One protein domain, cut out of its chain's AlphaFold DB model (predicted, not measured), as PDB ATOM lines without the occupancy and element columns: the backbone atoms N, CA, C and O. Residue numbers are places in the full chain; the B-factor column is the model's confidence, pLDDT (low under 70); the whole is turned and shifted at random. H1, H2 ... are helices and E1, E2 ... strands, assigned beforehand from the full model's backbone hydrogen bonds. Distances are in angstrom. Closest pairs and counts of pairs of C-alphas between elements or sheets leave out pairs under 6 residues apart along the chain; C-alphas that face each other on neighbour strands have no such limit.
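This is residues 6 to 123 of the 126 residues of an uncharacterized protein of Peribacillus deserti (UniProt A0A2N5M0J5). Two strongly twisted sheets make a small sandwich, only partly face to face, their strands crossing at 35 degrees; a short helix packs on each, H1 on the three-stranded sheet and H2 on the four-stranded one. After H2 the last stretch comes back to E3, where residues 121 to 122 pair in parallel with residues 39 to 40. The printed part has 118 residues, with two named helices and seven named strands in the order E1 E2 E3 H1 E4 E5 E6 E7 H2. The sheets run E1 E2 E3, antiparallel, and E4 E7 E6 E5, mixed; the class is mixed, helices and strands. The whole is compact, with a radius of gyration of the C-alphas of 14.2 A and spans of 37 by 35 by 28 A.

E1, residues 10 to 15, begins at C-alpha 10 (112.444, 88.746, 151.767). E2, residues 18 to 29, is 35.2 A long, and E3, residues 32 to 42, is 30.6 A. H1 is residues 44 to 52, and E4 is residues 59 to 61. E5, residues 72 to 80, spans 22.4 A and bends by 60 degrees at residue 75. E6 is residues 83 to 90, 21.4 A, and E7 is residues 98 to 102. H2, residues 104 to 112, ends at C-alpha 112 (110.931, 70.627, 130.795).

E1 E2 E3 form a meander, each strand the antiparallel neighbour of the one before, and so do E5 E6 E7. N 13 and O 20 of E1 and E2 are 2.9 A apart, and N 25 and O 36 of E2 and E3 are 3.0 A apart, within hydrogen-bond range. Across E5 and E6, N 78 and O 85 are within hydrogen-bond range at 2.8 A, and across E7 and E6, N 100 and O 86 are within hydrogen-bond range at 2.8 A. The edge strand E4 is parallel to E7, with N 99 and O 59 at 2.9 A. Between the sheets, the closest C-alphas of E3 and E5 are Gly 36 and Ile 75, 6.3 A. H1 is on its sheet at a height of 9.0 A, over E2, slantwise at 43 degrees on the local plane; the C-alphas of Phe 19 and Ala 47 are their closest, 6.5 A. H2 is over E6 and E5 at a height of 9.3 A and runs across the strands, at 66 degrees to E5 on the local plane; Ala 84 and Leu 104 are the closest C-alphas of E6 and H2, 5.2 A. In H1 and H2 every O i to N i+4 pair is within hydrogen-bond range.

The C-alphas farthest apart, of Gly 17 and Gly 30, are 41.7 A apart. The printed part has no cut and no long link. The mean pLDDT of the printed part is 91.1; residues 66 to 71 and 92 to 95 are under 70.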
ATOM      1  N   SER A   6     112.671  97.509 143.391       92.75
ATOM      2  CA  SER A   6     112.336  97.234 144.789       92.75
ATOM      3  C   SER A   6     112.631  95.783 145.164       92.75
ATOM      4  O   SER A   6     112.986  94.933 144.338       92.75
ATOM      5  N   ILE A   7     112.543  95.525 146.466       91.38
ATOM      6  CA  ILE A   7     112.456  94.183 147.025       91.38
ATOM      7  C   ILE A   7     111.029  94.023 147.546       91.38
ATOM      8  O   ILE A   7     110.712  94.675 148.542       91.38
ATOM      9  N   GLY A   8     110.242  93.152 146.912       88.25
ATOM     10  CA  GLY A   8     108.899  92.763 147.358       88.25
ATOM     11  C   GLY A   8     108.956  91.946 148.636       88.25
ATOM     12  O   GLY A   8     108.938  92.467 149.749       88.25
ATOM     13  N   ALA A   9     109.187  90.643 148.501       91.31
ATOM     14  CA  ALA A   9     109.397  89.764 149.642       91.31
ATOM     15  C   ALA A   9     110.878  89.485 149.987       91.31
ATOM     16  O   ALA A   9     111.776  89.360 149.144       91.31
ATOM     17  N   THR A  10     111.155  89.279 151.283       94.75
ATOM     18  CA  THR A  10     112.444  88.746 151.767       94.75
ATOM     19  C   THR A  10     112.284  87.791 152.940       94.75
ATOM     20  O   THR A  10     111.756  88.129 154.000       94.75
ATOM     21  N   CYS A  11     112.863  86.598 152.813       96.38
ATOM     22  CA  CYS A  11     112.851  85.607 153.881       96.38
ATOM     23  C   CYS A  11     114.051  84.657 153.806       96.38
ATOM     24  O   CYS A  11     114.752  84.557 152.804       96.38
ATOM     25  N   ARG A  12     114.314  83.913 154.881       97.38
ATOM     26  CA  ARG A  12     115.378  82.897 154.927       97.38
ATOM     27  C   ARG A  12     114.810  81.491 155.034       97.38
ATOM     28  O   ARG A  12     113.889  81.233 155.806       97.38
ATOM     29  N   VAL A  13     115.419  80.533 154.348       97.06
ATOM     30  CA  VAL A  13     114.998  79.129 154.391       97.06
ATOM     31  C   VAL A  13     116.181  78.202 154.658       97.06
ATOM     32  O   VAL A  13     117.291  78.414 154.173       97.06
ATOM     33  N   ARG A  14     115.944  77.146 155.449       97.00
ATOM     34  CA  ARG A  14     116.896  76.048 155.667       97.00
ATOM     35  C   ARG A  14     116.343  74.764 155.058       97.00
ATOM     36  O   ARG A  14     115.308  74.274 155.500       97.00
ATOM     37  N   ILE A  15     117.063  74.170 154.109       95.44
ATOM     38  CA  ILE A  15     116.688  72.903 153.465       95.44
ATOM     39  C   ILE A  15     117.866  71.943 153.564       95.44
ATOM     40  O   ILE A  15     118.964  72.255 153.127       95.44
ATOM     41  N   ARG A  16     117.651  70.776 154.191       93.62
ATOM     42  CA  ARG A  16     118.676  69.720 154.382       93.62
ATOM     43  C   ARG A  16     120.013  70.214 154.954       93.62
ATOM     44  O   ARG A  16     121.047  69.614 154.713       93.62
ATOM     45  N   GLY A  17     119.986  71.267 155.769       93.00
ATOM     46  CA  GLY A  17     121.196  71.820 156.389       93.00
ATOM     47  C   GLY A  17     121.893  72.905 155.569       93.00
ATOM     48  O   GLY A  17     122.831  73.509 156.074       93.00
ATOM     49  N   ARG A  18     121.403  73.206 154.367       95.94
ATOM     50  CA  ARG A  18     121.805  74.371 153.576       95.94
ATOM     51  C   ARG A  18     120.882  75.541 153.873       95.94
ATOM     52  O   ARG A  18     119.705  75.333 154.176       95.94
ATOM     53  N   PHE A  19     121.414  76.751 153.786       97.75
ATOM     54  CA  PHE A  19     120.699  77.980 154.108       97.75
ATOM     55  C   PHE A  19     120.631  78.874 152.881       97.75
ATOM     56  O   PHE A  19     121.601  78.973 152.132       97.75
ATOM     57  N   PHE A  20     119.493  79.532 152.698       98.19
ATOM     58  CA  PHE A  20     119.267  80.448 151.593       98.19
ATOM     59  C   PHE A  20     118.541  81.694 152.091       98.19
ATOM     60  O   PHE A  20     117.680  81.594 152.968       98.19
ATOM     61  N   LEU A  21     118.896  82.843 151.529       97.75
ATOM     62  CA  LEU A  21     118.068  84.042 151.508       97.75
ATOM     63  C   LEU A  21     117.258  84.001 150.212       97.75
ATOM     64  O   LEU A  21     117.837  83.797 149.146       97.75
ATOM     65  N   LEU A  22     115.950  84.150 150.325       97.50
ATOM     66  CA  LEU A  22     115.037  84.364 149.219       97.50
ATOM     67  C   LEU A  22     114.741  85.859 149.157       97.50
ATOM     68  O   LEU A  22     114.409  86.446 150.187       97.50
ATOM     69  N   VAL A  23     114.922  86.440 147.978       96.00
ATOM     70  CA  VAL A  23     114.666  87.853 147.700       96.00
ATOM     71  C   VAL A  23     113.861  87.926 146.419       96.00
ATOM     72  O   VAL A  23     114.260  87.324 145.419       96.00
ATOM     73  N   GLU A  24     112.753  88.636 146.469       95.00
ATOM     74  CA  GLU A  24     112.028  89.101 145.300       95.00
ATOM     75  C   GLU A  24     112.692  90.338 144.736       95.00
ATOM     76  O   GLU A  24     113.083  91.233 145.481       95.00
ATOM     77  N   ILE A  25     112.858  90.366 143.424       92.94
ATOM     78  CA  ILE A  25     113.259  91.570 142.719       92.94
ATOM     79  C   ILE A  25     112.075  91.973 141.866       92.94
ATOM     80  O   ILE A  25     111.665  91.199 141.000       92.94
ATOM     81  N   GLU A  26     111.617  93.191 142.093       91.75
ATOM     82  CA  GLU A  26     110.582  93.858 141.320       91.75
ATOM     83  C   GLU A  26     111.211  94.994 140.528       91.75
ATOM     84  O   GLU A  26     112.099  95.705 141.014       91.75
ATOM     85  N   VAL A  27     110.776  95.157 139.283       93.31
ATOM     86  CA  VAL A  27     111.153  96.293 138.448       93.31
ATOM     87  C   VAL A  27     109.918  96.827 137.759       93.31
ATOM     88  O   VAL A  27     109.384  96.162 136.874       93.31
ATOM     89  N   GLU A  28     109.558  98.064 138.076       92.44
ATOM     90  CA  GLU A  28     108.453  98.774 137.442       92.44
ATOM     91  C   GLU A  28     108.951 100.073 136.804       92.44
ATOM     92  O   GLU A  28     109.409 101.014 137.459       92.44
ATOM     93  N   ALA A  29     108.900 100.127 135.473       93.62
ATOM     94  CA  ALA A  29     109.312 101.299 134.709       93.62
ATOM     95  C   ALA A  29     108.507 101.441 133.414       93.62
ATOM     96  O   ALA A  29     108.855 100.891 132.364       93.62
ATOM     97  N   GLY A  30     107.447 102.250 133.455       90.94
ATOM     98  CA  GLY A  30     106.605 102.511 132.291       90.94
ATOM     99  C   GLY A  30     105.812 101.271 131.882       90.94
ATOM    100  O   GLY A  30     104.795 100.982 132.489       90.94
ATOM    101  N   SER A  31     106.253 100.569 130.834       92.50
ATOM    102  CA  SER A  31     105.646  99.306 130.371       92.50
ATOM    103  C   SER A  31     106.506  98.075 130.681       92.50
ATOM    104  O   SER A  31     106.306  97.026 130.070       92.50
ATOM    105  N   VAL A  32     107.551  98.237 131.494       92.50
ATOM    106  CA  VAL A  32     108.421  97.149 131.941       92.50
ATOM    107  C   VAL A  32     108.000  96.765 133.348       92.50
ATOM    108  O   VAL A  32     108.025  97.621 134.229       92.50
ATOM    109  N   GLU A  33     107.666  95.491 133.508       90.50
ATOM    110  CA  GLU A  33     107.301  94.832 134.759       90.50
ATOM    111  C   GLU A  33     108.131  93.546 134.825       90.50
ATOM    112  O   GLU A  33     108.148  92.751 133.875       90.50
ATOM    113  N   ILE A  34     108.953  93.414 135.863       89.31
ATOM    114  CA  ILE A  34     109.812  92.248 136.063       89.31
ATOM    115  C   ILE A  34     109.688  91.811 137.506       89.31
ATOM    116  O   ILE A  34     110.156  92.513 138.391       89.31
ATOM    117  N   GLU A  35     109.223  90.585 137.688       89.75
ATOM    118  CA  GLU A  35     109.231  89.907 138.975       89.75
ATOM    119  C   GLU A  35     110.095  88.650 138.923       89.75
ATOM    120  O   GLU A  35     110.204  87.915 137.918       89.75
ATOM    121  N   GLY A  36     110.785  88.390 140.025       93.31
ATOM    122  CA  GLY A  36     111.649  87.233 140.095       93.31
ATOM    123  C   GLY A  36     112.268  86.998 141.451       93.31
ATOM    124  O   GLY A  36     113.076  87.782 141.942       93.31
ATOM    125  N   PHE A  37     112.029  85.800 141.972       96.69
ATOM    126  CA  PHE A  37     112.766  85.305 143.115       96.69
ATOM    127  C   PHE A  37     114.197  84.904 142.774       96.69
ATOM    128  O   PHE A  37     114.465  84.141 141.838       96.69
ATOM    129  N   VAL A  38     115.116  85.303 143.646       96.69
ATOM    130  CA  VAL A  38     116.508  84.867 143.660       96.69
ATOM    131  C   VAL A  38     116.829  84.202 144.994       96.69
ATOM    132  O   VAL A  38     116.568  84.739 146.069       96.69
ATOM    133  N   PHE A  39     117.475  83.036 144.930       97.88
ATOM    134  CA  PHE A  39     117.975  82.335 146.109       97.88
ATOM    135  C   PHE A  39     119.474  82.577 146.273       97.88
ATOM    136  O   PHE A  39     120.296  82.030 145.535       97.88
ATOM    137  N   ARG A  40     119.872  83.343 147.286       97.38
ATOM    138  CA  ARG A  40     121.276  83.487 147.677       97.38
ATOM    139  C   ARG A  40     121.643  82.416 148.697       97.38
ATOM    140  O   ARG A  40     121.103  82.397 149.797       97.38
ATOM    141  N   GLU A  41     122.586  81.538 148.362       97.69
ATOM    142  CA  GLU A  41     123.117  80.567 149.324       97.69
ATOM    143  C   GLU A  41     123.900  81.276 150.439       97.69
ATOM    144  O   GLU A  41     124.715  82.164 150.180       97.69
ATOM    145  N   LEU A  42     123.659  80.861 151.683       97.12
ATOM    146  CA  LEU A  42     124.243  81.418 152.898       97.12
ATOM    147  C   LEU A  42     125.038  80.348 153.649       97.12
ATOM    148  O   LEU A  42     124.687  79.166 153.662       97.12
ATOM    149  N   SER A  43     126.093  80.770 154.339       96.94
ATOM    150  CA  SER A  43     126.617  80.012 155.469       96.94
ATOM    151  C   SER A  43     125.616  80.012 156.617       96.94
ATOM    152  O   SER A  43     124.748  80.879 156.729       96.94
ATOM    153  N   GLU A  44     125.791  79.065 157.533       96.75
ATOM    154  CA  GLU A  44     125.059  79.073 158.795       96.75
ATOM    155  C   GLU A  44     125.276  80.386 159.568       96.75
ATOM    156  O   GLU A  44     124.317  80.945 160.092       96.75
ATOM    157  N   ALA A  45     126.503  80.919 159.580       97.19
ATOM    158  CA  ALA A  45     126.816  82.184 160.244       97.19
ATOM    159  C   ALA A  45     126.058  83.370 159.623       97.19
ATOM    160  O   ALA A  45     125.427  84.132 160.351       97.19
ATOM    161  N   GLU A  46     126.051  83.494 158.291       97.75
ATOM    162  CA  GLU A  46     125.277  84.526 157.581       97.75
ATOM    163  C   GLU A  46     123.774  84.389 157.872       97.75
ATOM    164  O   GLU A  46     123.116  85.369 158.219       97.75
ATOM    165  N   ALA A  47     123.229  83.168 157.830       97.38
ATOM    166  CA  ALA A  47     121.819  82.913 158.125       97.38
ATOM    167  C   ALA A  47     121.432  83.253 159.576       97.38
ATOM    168  O   ALA A  47     120.308  83.702 159.833       97.38
ATOM    169  N   TRP A  48     122.345  83.051 160.530       97.56
ATOM    170  CA  TRP A  48     122.166  83.465 161.922       97.56
ATOM    171  C   TRP A  48     122.244  84.977 162.096       97.56
ATOM    172  O   TRP A  48     121.431  85.536 162.832       97.56
ATOM    173  N   THR A  49     123.171  85.647 161.416       98.19
ATOM    174  CA  THR A  49     123.263  87.111 161.431       98.19
ATOM    175  C   THR A  49     121.983  87.738 160.888       98.19
ATOM    176  O   THR A  49     121.381  88.563 161.571       98.19
ATOM    177  N   LEU A  50     121.487  87.273 159.737       97.81
ATOM    178  CA  LEU A  50     120.230  87.762 159.153       97.81
ATOM    179  C   LEU A  50     119.020  87.462 160.046       97.81
ATOM    180  O   LEU A  50     118.148  88.308 160.208       97.81
ATOM    181  N   SER A  51     119.001  86.302 160.713       97.50
ATOM    182  CA  SER A  51     117.986  86.000 161.732       97.50
ATOM    183  C   SER A  51     117.930  87.038 162.845       97.50
ATOM    184  O   SER A  51     116.850  87.316 163.354       97.50
ATOM    185  N   ARG A  52     119.092  87.513 163.305       97.69
ATOM    186  CA  ARG A  52     119.198  88.483 164.402       97.69
ATOM    187  C   ARG A  52     118.879  89.898 163.934       97.69
ATOM    188  O   ARG A  52     118.411  90.691 164.737       97.69
ATOM    189  N   ALA A  53     119.097  90.176 162.652       97.50
ATOM    190  CA  ALA A  53     118.695  91.413 161.995       97.50
ATOM    191  C   ALA A  53     117.185  91.483 161.691       97.50
ATOM    192  O   ALA A  53     116.724  92.496 161.184       97.50
ATOM    193  N   GLY A  54     116.417  90.430 162.000       96.50
ATOM    194  CA  GLY A  54     114.961  90.420 161.850       96.50
ATOM    195  C   GLY A  54     114.443  89.766 160.570       96.50
ATOM    196  O   GLY A  54     113.234  89.695 160.401       96.50
ATOM    197  N   ILE A  55     115.309  89.220 159.705       95.88
ATOM    198  CA  ILE A  55     114.847  88.548 158.482       95.88
ATOM    199  C   ILE A  55     114.053  87.276 158.844       95.88
ATOM    200  O   ILE A  55     114.608  86.355 159.482       95.88
ATOM    201  N   PRO A  56     112.766  87.189 158.454       95.06
ATOM    202  CA  PRO A  56     111.878  86.111 158.864       95.06
ATOM    203  C   PRO A  56     112.232  84.808 158.154       95.06
ATOM    204  O   PRO A  56     113.024  84.770 157.212       95.06
ATOM    205  N   ARG A  57     111.676  83.692 158.635       95.94
ATOM    206  CA  ARG A  57     111.780  82.412 157.925       95.94
ATOM    207  C   ARG A  57     110.717  82.348 156.838       95.94
ATOM    208  O   ARG A  57     109.576  82.672 157.129       95.94
ATOM    209  N   CYS A  58     111.074  81.850 155.657       94.62
ATOM    210  CA  CYS A  58     110.094  81.626 154.598       94.62
ATOM    211  C   CYS A  58     109.029  80.638 155.066       94.62
ATOM    212  O   CYS A  58     109.354  79.602 155.670       94.62
ATOM    213  N   GLN A  59     107.776  80.923 154.731       92.88
ATOM    214  CA  GLN A  59     106.699  79.971 154.911       92.88
ATOM    215  C   GLN A  59     106.922  78.774 153.979       92.88
ATOM    216  O   GLN A  59     107.140  78.928 152.779       92.88
ATOM    217  N   ILE A  60     106.869  77.556 154.527       92.75
ATOM    218  CA  ILE A  60     106.839  76.328 153.725       92.75
ATOM    219  C   ILE A  60     105.462  75.701 153.881       92.75
ATOM    220  O   ILE A  60     105.185  75.026 154.879       92.75
ATOM    221  N   SER A  61     104.605  75.911 152.888       87.31
ATOM    222  CA  SER A  61     103.241  75.404 152.910       87.31
ATOM    223  C   SER A  61     103.155  73.951 152.432       87.31
ATOM    224  O   SER A  61     103.930  73.471 151.595       87.31
ATOM    225  N   ARG A  62     102.174  73.228 152.986       81.06
ATOM    226  CA  ARG A  62     101.774  71.875 152.554       81.06
ATOM    227  C   ARG A  62     100.584  71.880 151.599       81.06
ATOM    228  O   ARG A  62     100.248  70.825 151.068       81.06
ATOM    229  N   ALA A  63      99.961  73.032 151.405       82.69
ATOM    230  CA  ALA A  63      98.912  73.260 150.426       82.69
ATOM    231  C   ALA A  63      99.373  74.361 149.470       82.69
ATOM    232  O   ALA A  63     100.190  75.200 149.846       82.69
ATOM    233  N   ILE A  64      98.860  74.345 148.241       80.38
ATOM    234  CA  ILE A  64      99.048  75.481 147.335       80.38
ATOM    235  C   ILE A  64      98.477  76.711 148.056       80.38
ATOM    236  O   ILE A  64      97.353  76.595 148.565       80.38
ATOM    237  N   PRO A  65      99.234  77.818 148.172       73.06
ATOM    238  CA  PRO A  65      98.717  79.053 148.739       73.06
ATOM    239  C   PRO A  65      97.422  79.419 148.018       73.06
ATOM    240  O   PRO A  65      97.344  79.387 146.793       73.06
ATOM    241  N   ARG A  66      96.367  79.641 148.792       66.75
ATOM    242  CA  ARG A  66      95.117  80.205 148.302       66.75
ATOM    243  C   ARG A  66      94.930  81.455 149.123       66.75
ATOM    244  O   ARG A  66      94.804  81.324 150.340       66.75
ATOM    245  N   SER A  67      94.927  82.612 148.490       58.62
ATOM    246  CA  SER A  67      94.331  83.758 149.148       58.62
ATOM    247  C   SER A  67      92.812  83.682 148.964       58.62
ATOM    248  O   SER A  67      92.300  83.076 148.015       58.62
ATOM    249  N   ASN A  68      92.093  84.187 149.963       53.41
ATOM    250  CA  ASN A  68      90.643  84.291 149.911       53.41
ATOM    251  C   ASN A  68      90.184  85.529 149.119       53.41
ATOM    252  O   ASN A  68      89.002  85.554 148.809       53.41
ATOM    253  N   ASP A  69      91.071  86.475 148.755       50.97
ATOM    254  CA  ASP A  69      90.728  87.721 148.031       50.97
ATOM    255  C   ASP A  69      91.899  88.372 147.223       50.97
ATOM    256  O   ASP A  69      91.748  89.478 146.715       50.97
ATOM    257  N   THR A  70      93.034  87.689 147.036       57.69
ATOM    258  CA  THR A  70      94.229  88.147 146.284       57.69
ATOM    259  C   THR A  70      94.857  87.008 145.472       57.69
ATOM    260  O   THR A  70      94.587  85.825 145.711       57.69
ATOM    261  N   GLU A  71      95.668  87.342 144.473       69.31
ATOM    262  CA  GLU A  71      96.288  86.366 143.581       69.31
ATOM    263  C   GLU A  71      97.582  85.811 144.202       69.31
ATOM    264  O   GLU A  71      98.384  86.530 144.783       69.31
ATOM    265  N   ALA A  72      97.755  84.487 144.148       84.00
ATOM    266  CA  ALA A  72      99.026  83.848 144.479       84.00
ATOM    267  C   ALA A  72      99.704  83.471 143.163       84.00
ATOM    268  O   ALA A  72      99.279  82.507 142.507       84.00
ATOM    269  N   GLU A  73     100.738  84.210 142.780       88.69
ATOM    270  CA  GLU A  73     101.448  83.996 141.527       88.69
ATOM    271  C   GLU A  73     102.582  82.984 141.698       88.69
ATOM    272  O   GLU A  73     103.398  83.049 142.614       88.69
ATOM    273  N   LEU A  74     102.650  82.002 140.796       92.31
ATOM    274  CA  LEU A  74     103.781  81.083 140.736       92.31
ATOM    275  C   LEU A  74     104.929  81.713 139.940       92.31
ATOM    276  O   LEU A  74     104.893  81.732 138.716       92.31
ATOM    277  N   ILE A  75     105.994  82.119 140.630       94.06
ATOM    278  CA  ILE A  75     107.121  82.837 140.016       94.06
ATOM    279  C   ILE A  75     108.167  81.891 139.399       94.06
ATOM    280  O   ILE A  75     108.724  82.144 138.319       94.06
ATOM    281  N   CYS A  76     108.527  80.819 140.119       97.06
ATOM    282  CA  CYS A  76     109.521  79.837 139.670       97.06
ATOM    283  C   CYS A  76     109.562  78.556 140.524       97.06
ATOM    284  O   CYS A  76     108.971  78.435 141.599       97.06
ATOM    285  N   ILE A  77     110.337  77.572 140.057       98.12
ATOM    286  CA  ILE A  77     110.600  76.309 140.748       98.12
ATOM    287  C   ILE A  77     112.006  76.299 141.357       98.12
ATOM    288  O   ILE A  77     113.016  76.351 140.655       98.12
ATOM    289  N   PHE A  78     112.091  76.129 142.673       97.88
ATOM    290  CA  PHE A  78     113.345  75.966 143.397       97.88
ATOM    291  C   PHE A  78     113.643  74.485 143.656       97.88
ATOM    292  O   PHE A  78     112.875  73.787 144.321       97.88
ATOM    293  N   ILE A  79     114.782  73.995 143.153       97.38
ATOM    294  CA  ILE A  79     115.242  72.617 143.367       97.38
ATOM    295  C   ILE A  79     116.582  72.617 144.103       97.38
ATOM    296  O   ILE A  79     117.572  73.169 143.626       97.38
ATOM    297  N   VAL A  80     116.632  71.933 145.245       95.88
ATOM    298  CA  VAL A  80     117.854  71.763 146.041       95.88
ATOM    299  C   VAL A  80     117.862  70.410 146.746       95.88
ATOM    300  O   VAL A  80     116.862  69.985 147.324       95.88
ATOM    301  N   ASP A  81     118.998  69.713 146.679       93.31
ATOM    302  CA  ASP A  81     119.242  68.419 147.332       93.31
ATOM    303  C   ASP A  81     118.097  67.402 147.128       93.31
ATOM    304  O   ASP A  81     117.622  66.752 148.065       93.31
ATOM    305  N   GLY A  82     117.594  67.308 145.891       94.44
ATOM    306  CA  GLY A  82     116.511  66.394 145.508       94.44
ATOM    307  C   GLY A  82     115.116  66.785 146.016       94.44
ATOM    308  O   GLY A  82     114.170  66.012 145.857       94.44
ATOM    309  N   GLN A  83     114.959  67.962 146.623       96.44
ATOM    310  CA  GLN A  83     113.664  68.542 146.971       96.44
ATOM    311  C   GLN A  83     113.296  69.644 145.991       96.44
ATOM    312  O   GLN A  83     114.173  70.353 145.509       96.44
ATOM    313  N   ALA A  84     112.001  69.773 145.722       97.31
ATOM    314  CA  ALA A  84     111.460  70.792 144.843       97.31
ATOM    315  C   ALA A  84     110.372  71.591 145.560       97.31
ATOM    316  O   ALA A  84     109.553  71.029 146.298       97.31
ATOM    317  N   PHE A  85     110.378  72.893 145.316       97.50
ATOM    318  CA  PHE A  85     109.442  73.858 145.861       97.50
ATOM    319  C   PHE A  85     108.969  74.756 144.721       97.50
ATOM    320  O   PHE A  85     109.787  75.219 143.934       97.50
ATOM    321  N   ALA A  86     107.664  74.963 144.617       96.38
ATOM    322  CA  ALA A  86     107.096  76.056 143.844       96.38
ATOM    323  C   ALA A  86     107.164  77.309 144.727       96.38
ATOM    324  O   ALA A  86     106.714  77.250 145.874       96.38
ATOM    325  N   ALA A  87     107.810  78.365 144.244       95.75
ATOM    326  CA  ALA A  87     107.919  79.636 144.944       95.75
ATOM    327  C   ALA A  87     106.798  80.542 144.450       95.75
ATOM    328  O   ALA A  87     106.758  80.869 143.264       95.75
ATOM    329  N   PHE A  88     105.879  80.845 145.354       93.19
ATOM    330  CA  PHE A  88     104.773  81.745 145.106       93.19
ATOM    331  C   PHE A  88     105.102  83.103 145.688       93.19
ATOM    332  O   PHE A  88     105.609  83.154 146.814       93.19
ATOM    333  N   ASP A  89     104.803  84.136 144.921       88.94
ATOM    334  CA  ASP A  89     104.491  85.420 145.509       88.94
ATOM    335  C   ASP A  89     103.008  85.417 145.897       88.94
ATOM    336  O   ASP A  89     102.169  84.794 145.233       88.94
ATOM    337  N   VAL A  90     102.711  85.959 147.066       84.06
ATOM    338  CA  VAL A  90     101.362  86.009 147.616       84.06
ATOM    339  C   VAL A  90     101.142  87.436 148.059       84.06
ATOM    340  O   VAL A  90     101.582  87.826 149.140       84.06
ATOM    341  N   GLU A  91     100.419  88.175 147.231       70.88
ATOM    342  CA  GLU A  91      99.906  89.477 147.613       70.88
ATOM    343  C   GLU A  91      98.855  89.253 148.712       70.88
ATOM    344  O   GLU A  91      97.830  88.604 148.505       70.88
ATOM    345  N   ASP A  92      99.086  89.723 149.929       63.28
ATOM    346  CA  ASP A  92      98.016  89.919 150.907       63.28
ATOM    347  C   ASP A  92      98.135  91.322 151.526       63.28
ATOM    348  O   ASP A  92      98.561  92.249 150.845       63.28
ATOM    349  N   ASP A  93      97.746  91.532 152.786       52.31
ATOM    350  CA  ASP A  93      98.039  92.806 153.467       52.31
ATOM    351  C   ASP A  93      99.561  92.971 153.752       52.31
ATOM    352  O   ASP A  93      99.995  93.997 154.290       52.31
ATOM    353  N   THR A  94     100.361  91.946 153.430       55.38
ATOM    354  CA  THR A  94     101.816  91.831 153.520       55.38
ATOM    355  C   THR A  94     102.377  91.016 152.341       55.38
ATOM    356  O   THR A  94     101.980  89.877 152.132       55.38
ATOM    357  N   ASP A  95     103.350  91.552 151.603       66.62
ATOM    358  CA  ASP A  95     103.987  90.831 150.487       66.62
ATOM    359  C   ASP A  95     104.795  89.622 151.015       66.62
ATOM    360  O   ASP A  95     105.825  89.775 151.694       66.62
ATOM    361  N   GLU A  96     104.311  88.393 150.777       81.75
ATOM    362  CA  GLU A  96     104.881  87.169 151.354       81.75
ATOM    363  C   GLU A  96     105.324  86.124 150.314       81.75
ATOM    364  O   GLU A  96     104.533  85.407 149.703       81.75
ATOM    365  N   ALA A  97     106.632  85.846 150.282       90.38
ATOM    366  CA  ALA A  97     107.164  84.694 149.555       90.38
ATOM    367  C   ALA A  97     106.837  83.355 150.251       90.38
ATOM    368  O   ALA A  97     107.361  83.027 151.333       90.38
ATOM    369  N   VAL A  98     106.064  82.496 149.577       93.00
ATOM    370  CA  VAL A  98     105.654  81.177 150.081       93.00
ATOM    371  C   VAL A  98     106.239  80.030 149.257       93.00
ATOM    372  O   VAL A  98     106.067  79.916 148.048       93.00
ATOM    373  N   LEU A  99     106.876  79.072 149.935       95.50
ATOM    374  CA  LEU A  99     107.389  77.852 149.311       95.50
ATOM    375  C   LEU A  99     106.391  76.703 149.453       95.50
ATOM    376  O   LEU A  99     106.226  76.129 150.530       95.50
ATOM    377  N   PHE A 100     105.779  76.279 148.354       94.62
ATOM    378  CA  PHE A 100     104.950  75.080 148.321       94.62
ATOM    379  C   PHE A 100     105.775  73.858 147.922       94.62
ATOM    380  O   PHE A 100     106.337  73.779 146.829       94.62
ATOM    381  N   ARG A 101     105.845  72.854 148.801       94.62
ATOM    382  CA  ARG A 101     106.585  71.624 148.496       94.62
ATOM    383  C   ARG A 101     105.871  70.818 147.408       94.62
ATOM    384  O   ARG A 101     104.792  70.277 147.641       94.62
ATOM    385  N   ILE A 102     106.551  70.596 146.287       95.56
ATOM    386  CA  ILE A 102     106.058  69.770 145.178       95.56
ATOM    387  C   ILE A 102     106.892  68.499 145.001       95.56
ATOM    388  O   ILE A 102     108.013  68.358 145.500       95.56
ATOM    389  N   ARG A 103     106.335  67.514 144.289       96.75
ATOM    390  CA  ARG A 103     107.090  66.308 143.921       96.75
ATOM    391  C   ARG A 103     108.154  66.688 142.894       96.75
ATOM    392  O   ARG A 103     107.830  67.318 141.895       96.75
ATOM    393  N   LEU A 104     109.387  66.210 143.075       97.56
ATOM    394  CA  LEU A 104     110.497  66.483 142.150       97.56
ATOM    395  C   LEU A 104     110.160  66.126 140.693       97.56
ATOM    396  O   LEU A 104     110.514  66.857 139.779       97.56
ATOM    397  N   ARG A 105     109.434  65.024 140.465       97.81
ATOM    398  CA  ARG A 105     108.996  64.641 139.112       97.81
ATOM    399  C   ARG A 105     108.053  65.668 138.481       97.81
ATOM    400  O   ARG A 105     108.170  65.918 137.290       97.81
ATOM    401  N   GLU A 106     107.155  66.253 139.271       97.00
ATOM    402  CA  GLU A 106     106.233  67.281 138.777       97.00
ATOM    403  C   GLU A 106     106.978  68.583 138.488       97.00
ATOM    404  O   GLU A 106     106.820  69.151 137.417       97.00
ATOM    405  N   ALA A 107     107.879  68.980 139.387       97.38
ATOM    406  CA  ALA A 107     108.771  70.120 139.197       97.38
ATOM    407  C   ALA A 107     109.536  70.035 137.867       97.38
ATOM    408  O   ALA A 107     109.498  70.947 137.047       97.38
ATOM    409  N   LEU A 108     110.183  68.892 137.620       97.94
ATOM    410  CA  LEU A 108     110.930  68.648 136.388       97.94
ATOM    411  C   LEU A 108     110.024  68.636 135.154       97.94
ATOM    412  O   LEU A 108     110.435  69.120 134.103       97.94
ATOM    413  N   ARG A 109     108.797  68.116 135.262       97.81
ATOM    414  CA  ARG A 109     107.814  68.145 134.174       97.81
ATOM    415  C   ARG A 109     107.413  69.579 133.827       97.81
ATOM    416  O   ARG A 109     107.408  69.913 132.648       97.81
ATOM    417  N   LEU A 110     107.125  70.417 134.823       96.88
ATOM    418  CA  LEU A 110     106.800  71.832 134.616       96.88
ATOM    419  C   LEU A 110     107.941  72.555 133.889       96.88
ATOM    420  O   LEU A 110     107.706  73.132 132.827       96.88
ATOM    421  N   ILE A 111     109.177  72.387 134.372       96.69
ATOM    422  CA  ILE A 111     110.374  73.004 133.780       96.69
ATOM    423  C   ILE A 111     110.623  72.518 132.347       96.69
ATOM    424  O   ILE A 111     110.784  73.313 131.428       96.69
ATOM    425  N   THR A 112     110.634  71.203 132.123       96.88
ATOM    426  CA  THR A 112     110.931  70.627 130.795       96.88
ATOM    427  C   THR A 112     109.829  70.873 129.767       96.88
ATOM    428  O   THR A 112     110.112  70.895 128.573       96.88
ATOM    429  N   SER A 113     108.588  71.085 130.213       96.75
ATOM    430  CA  SER A 113     107.479  71.495 129.345       96.75
ATOM    431  C   SER A 113     107.493  72.986 128.992       96.75
ATOM    432  O   SER A 113     106.670  73.414 128.190       96.75
ATOM    433  N   GLY A 114     108.392  73.773 129.595       94.38
ATOM    434  CA  GLY A 114     108.471  75.222 129.408       94.38
ATOM    435  C   GLY A 114     107.365  76.012 130.111       94.38
ATOM    436  O   GLY A 114     107.273  77.215 129.910       94.38
ATOM    437  N   ARG A 115     106.530  75.353 130.926       94.31
ATOM    438  CA  ARG A 115     105.474  76.013 131.708       94.31
ATOM    439  C   ARG A 115     106.024  76.834 132.864       94.31
ATOM    440  O   ARG A 115     105.376  77.780 133.262       94.31
ATOM    441  N   GLU A 116     107.175  76.436 133.396       95.62
ATOM    442  CA  GLU A 116     107.811  77.090 134.534       95.62
ATOM    443  C   GLU A 116     109.323  77.160 134.353       95.62
ATOM    444  O   GLU A 116     109.921  76.357 133.631       95.62
ATOM    445  N   ARG A 117     109.964  78.079 135.074       96.38
ATOM    446  CA  ARG A 117     111.425  78.241 135.097       96.38
ATOM    447  C   ARG A 117     112.034  77.777 136.418       96.38
ATOM    448  O   ARG A 117     111.369  77.721 137.447       96.38
ATOM    449  N   LEU A 118     113.328  77.460 136.398       97.19
ATOM    450  CA  LEU A 118     114.101  77.270 137.628       97.19
ATOM    451  C   LEU A 118     114.404  78.624 138.271       97.19
ATOM    452  O   LEU A 118     114.876  79.530 137.585       97.19
ATOM    453  N   CYS A 119     114.214  78.731 139.585       97.56
ATOM    454  CA  CYS A 119     114.666  79.900 140.333       97.56
ATOM    455  C   CYS A 119     116.203  79.995 140.281       97.56
ATOM    456  O   CYS A 119     116.883  78.993 140.556       97.56
ATOM    457  N   PRO A 120     116.781  81.170 139.976       96.94
ATOM    458  CA  PRO A 120     118.217  81.391 140.062       96.94
ATOM    459  C   PRO A 120     118.754  81.140 141.473       96.94
ATOM    460  O   PRO A 120     118.182  81.592 142.466       96.94
ATOM    461  N   ILE A 121     119.893  80.447 141.560       96.69
ATOM    462  CA  ILE A 121     120.623  80.254 142.818       96.69
ATOM    463  C   ILE A 121     121.992  80.920 142.707       96.69
ATOM    464  O   ILE A 121     122.863  80.443 141.976       96.69
ATOM    465  N   ILE A 122     122.219  81.974 143.488       96.19
ATOM    466  CA  ILE A 122     123.527  82.619 143.600       96.19
ATOM    467  C   ILE A 122     124.340  81.878 144.664       96.19
ATOM    468  O   ILE A 122     124.109  82.016 145.868       96.19
ATOM    469  N   ARG A 123     125.314  81.083 144.215       94.00
ATOM    470  CA  ARG A 123     126.225  80.318 145.081       94.00
ATOM    471  C   ARG A 123     127.209  81.231 145.812       94.00
ATOM    472  O   ARG A 123     127.591  82.285 145.304       94.00
TER     473      ARG A 123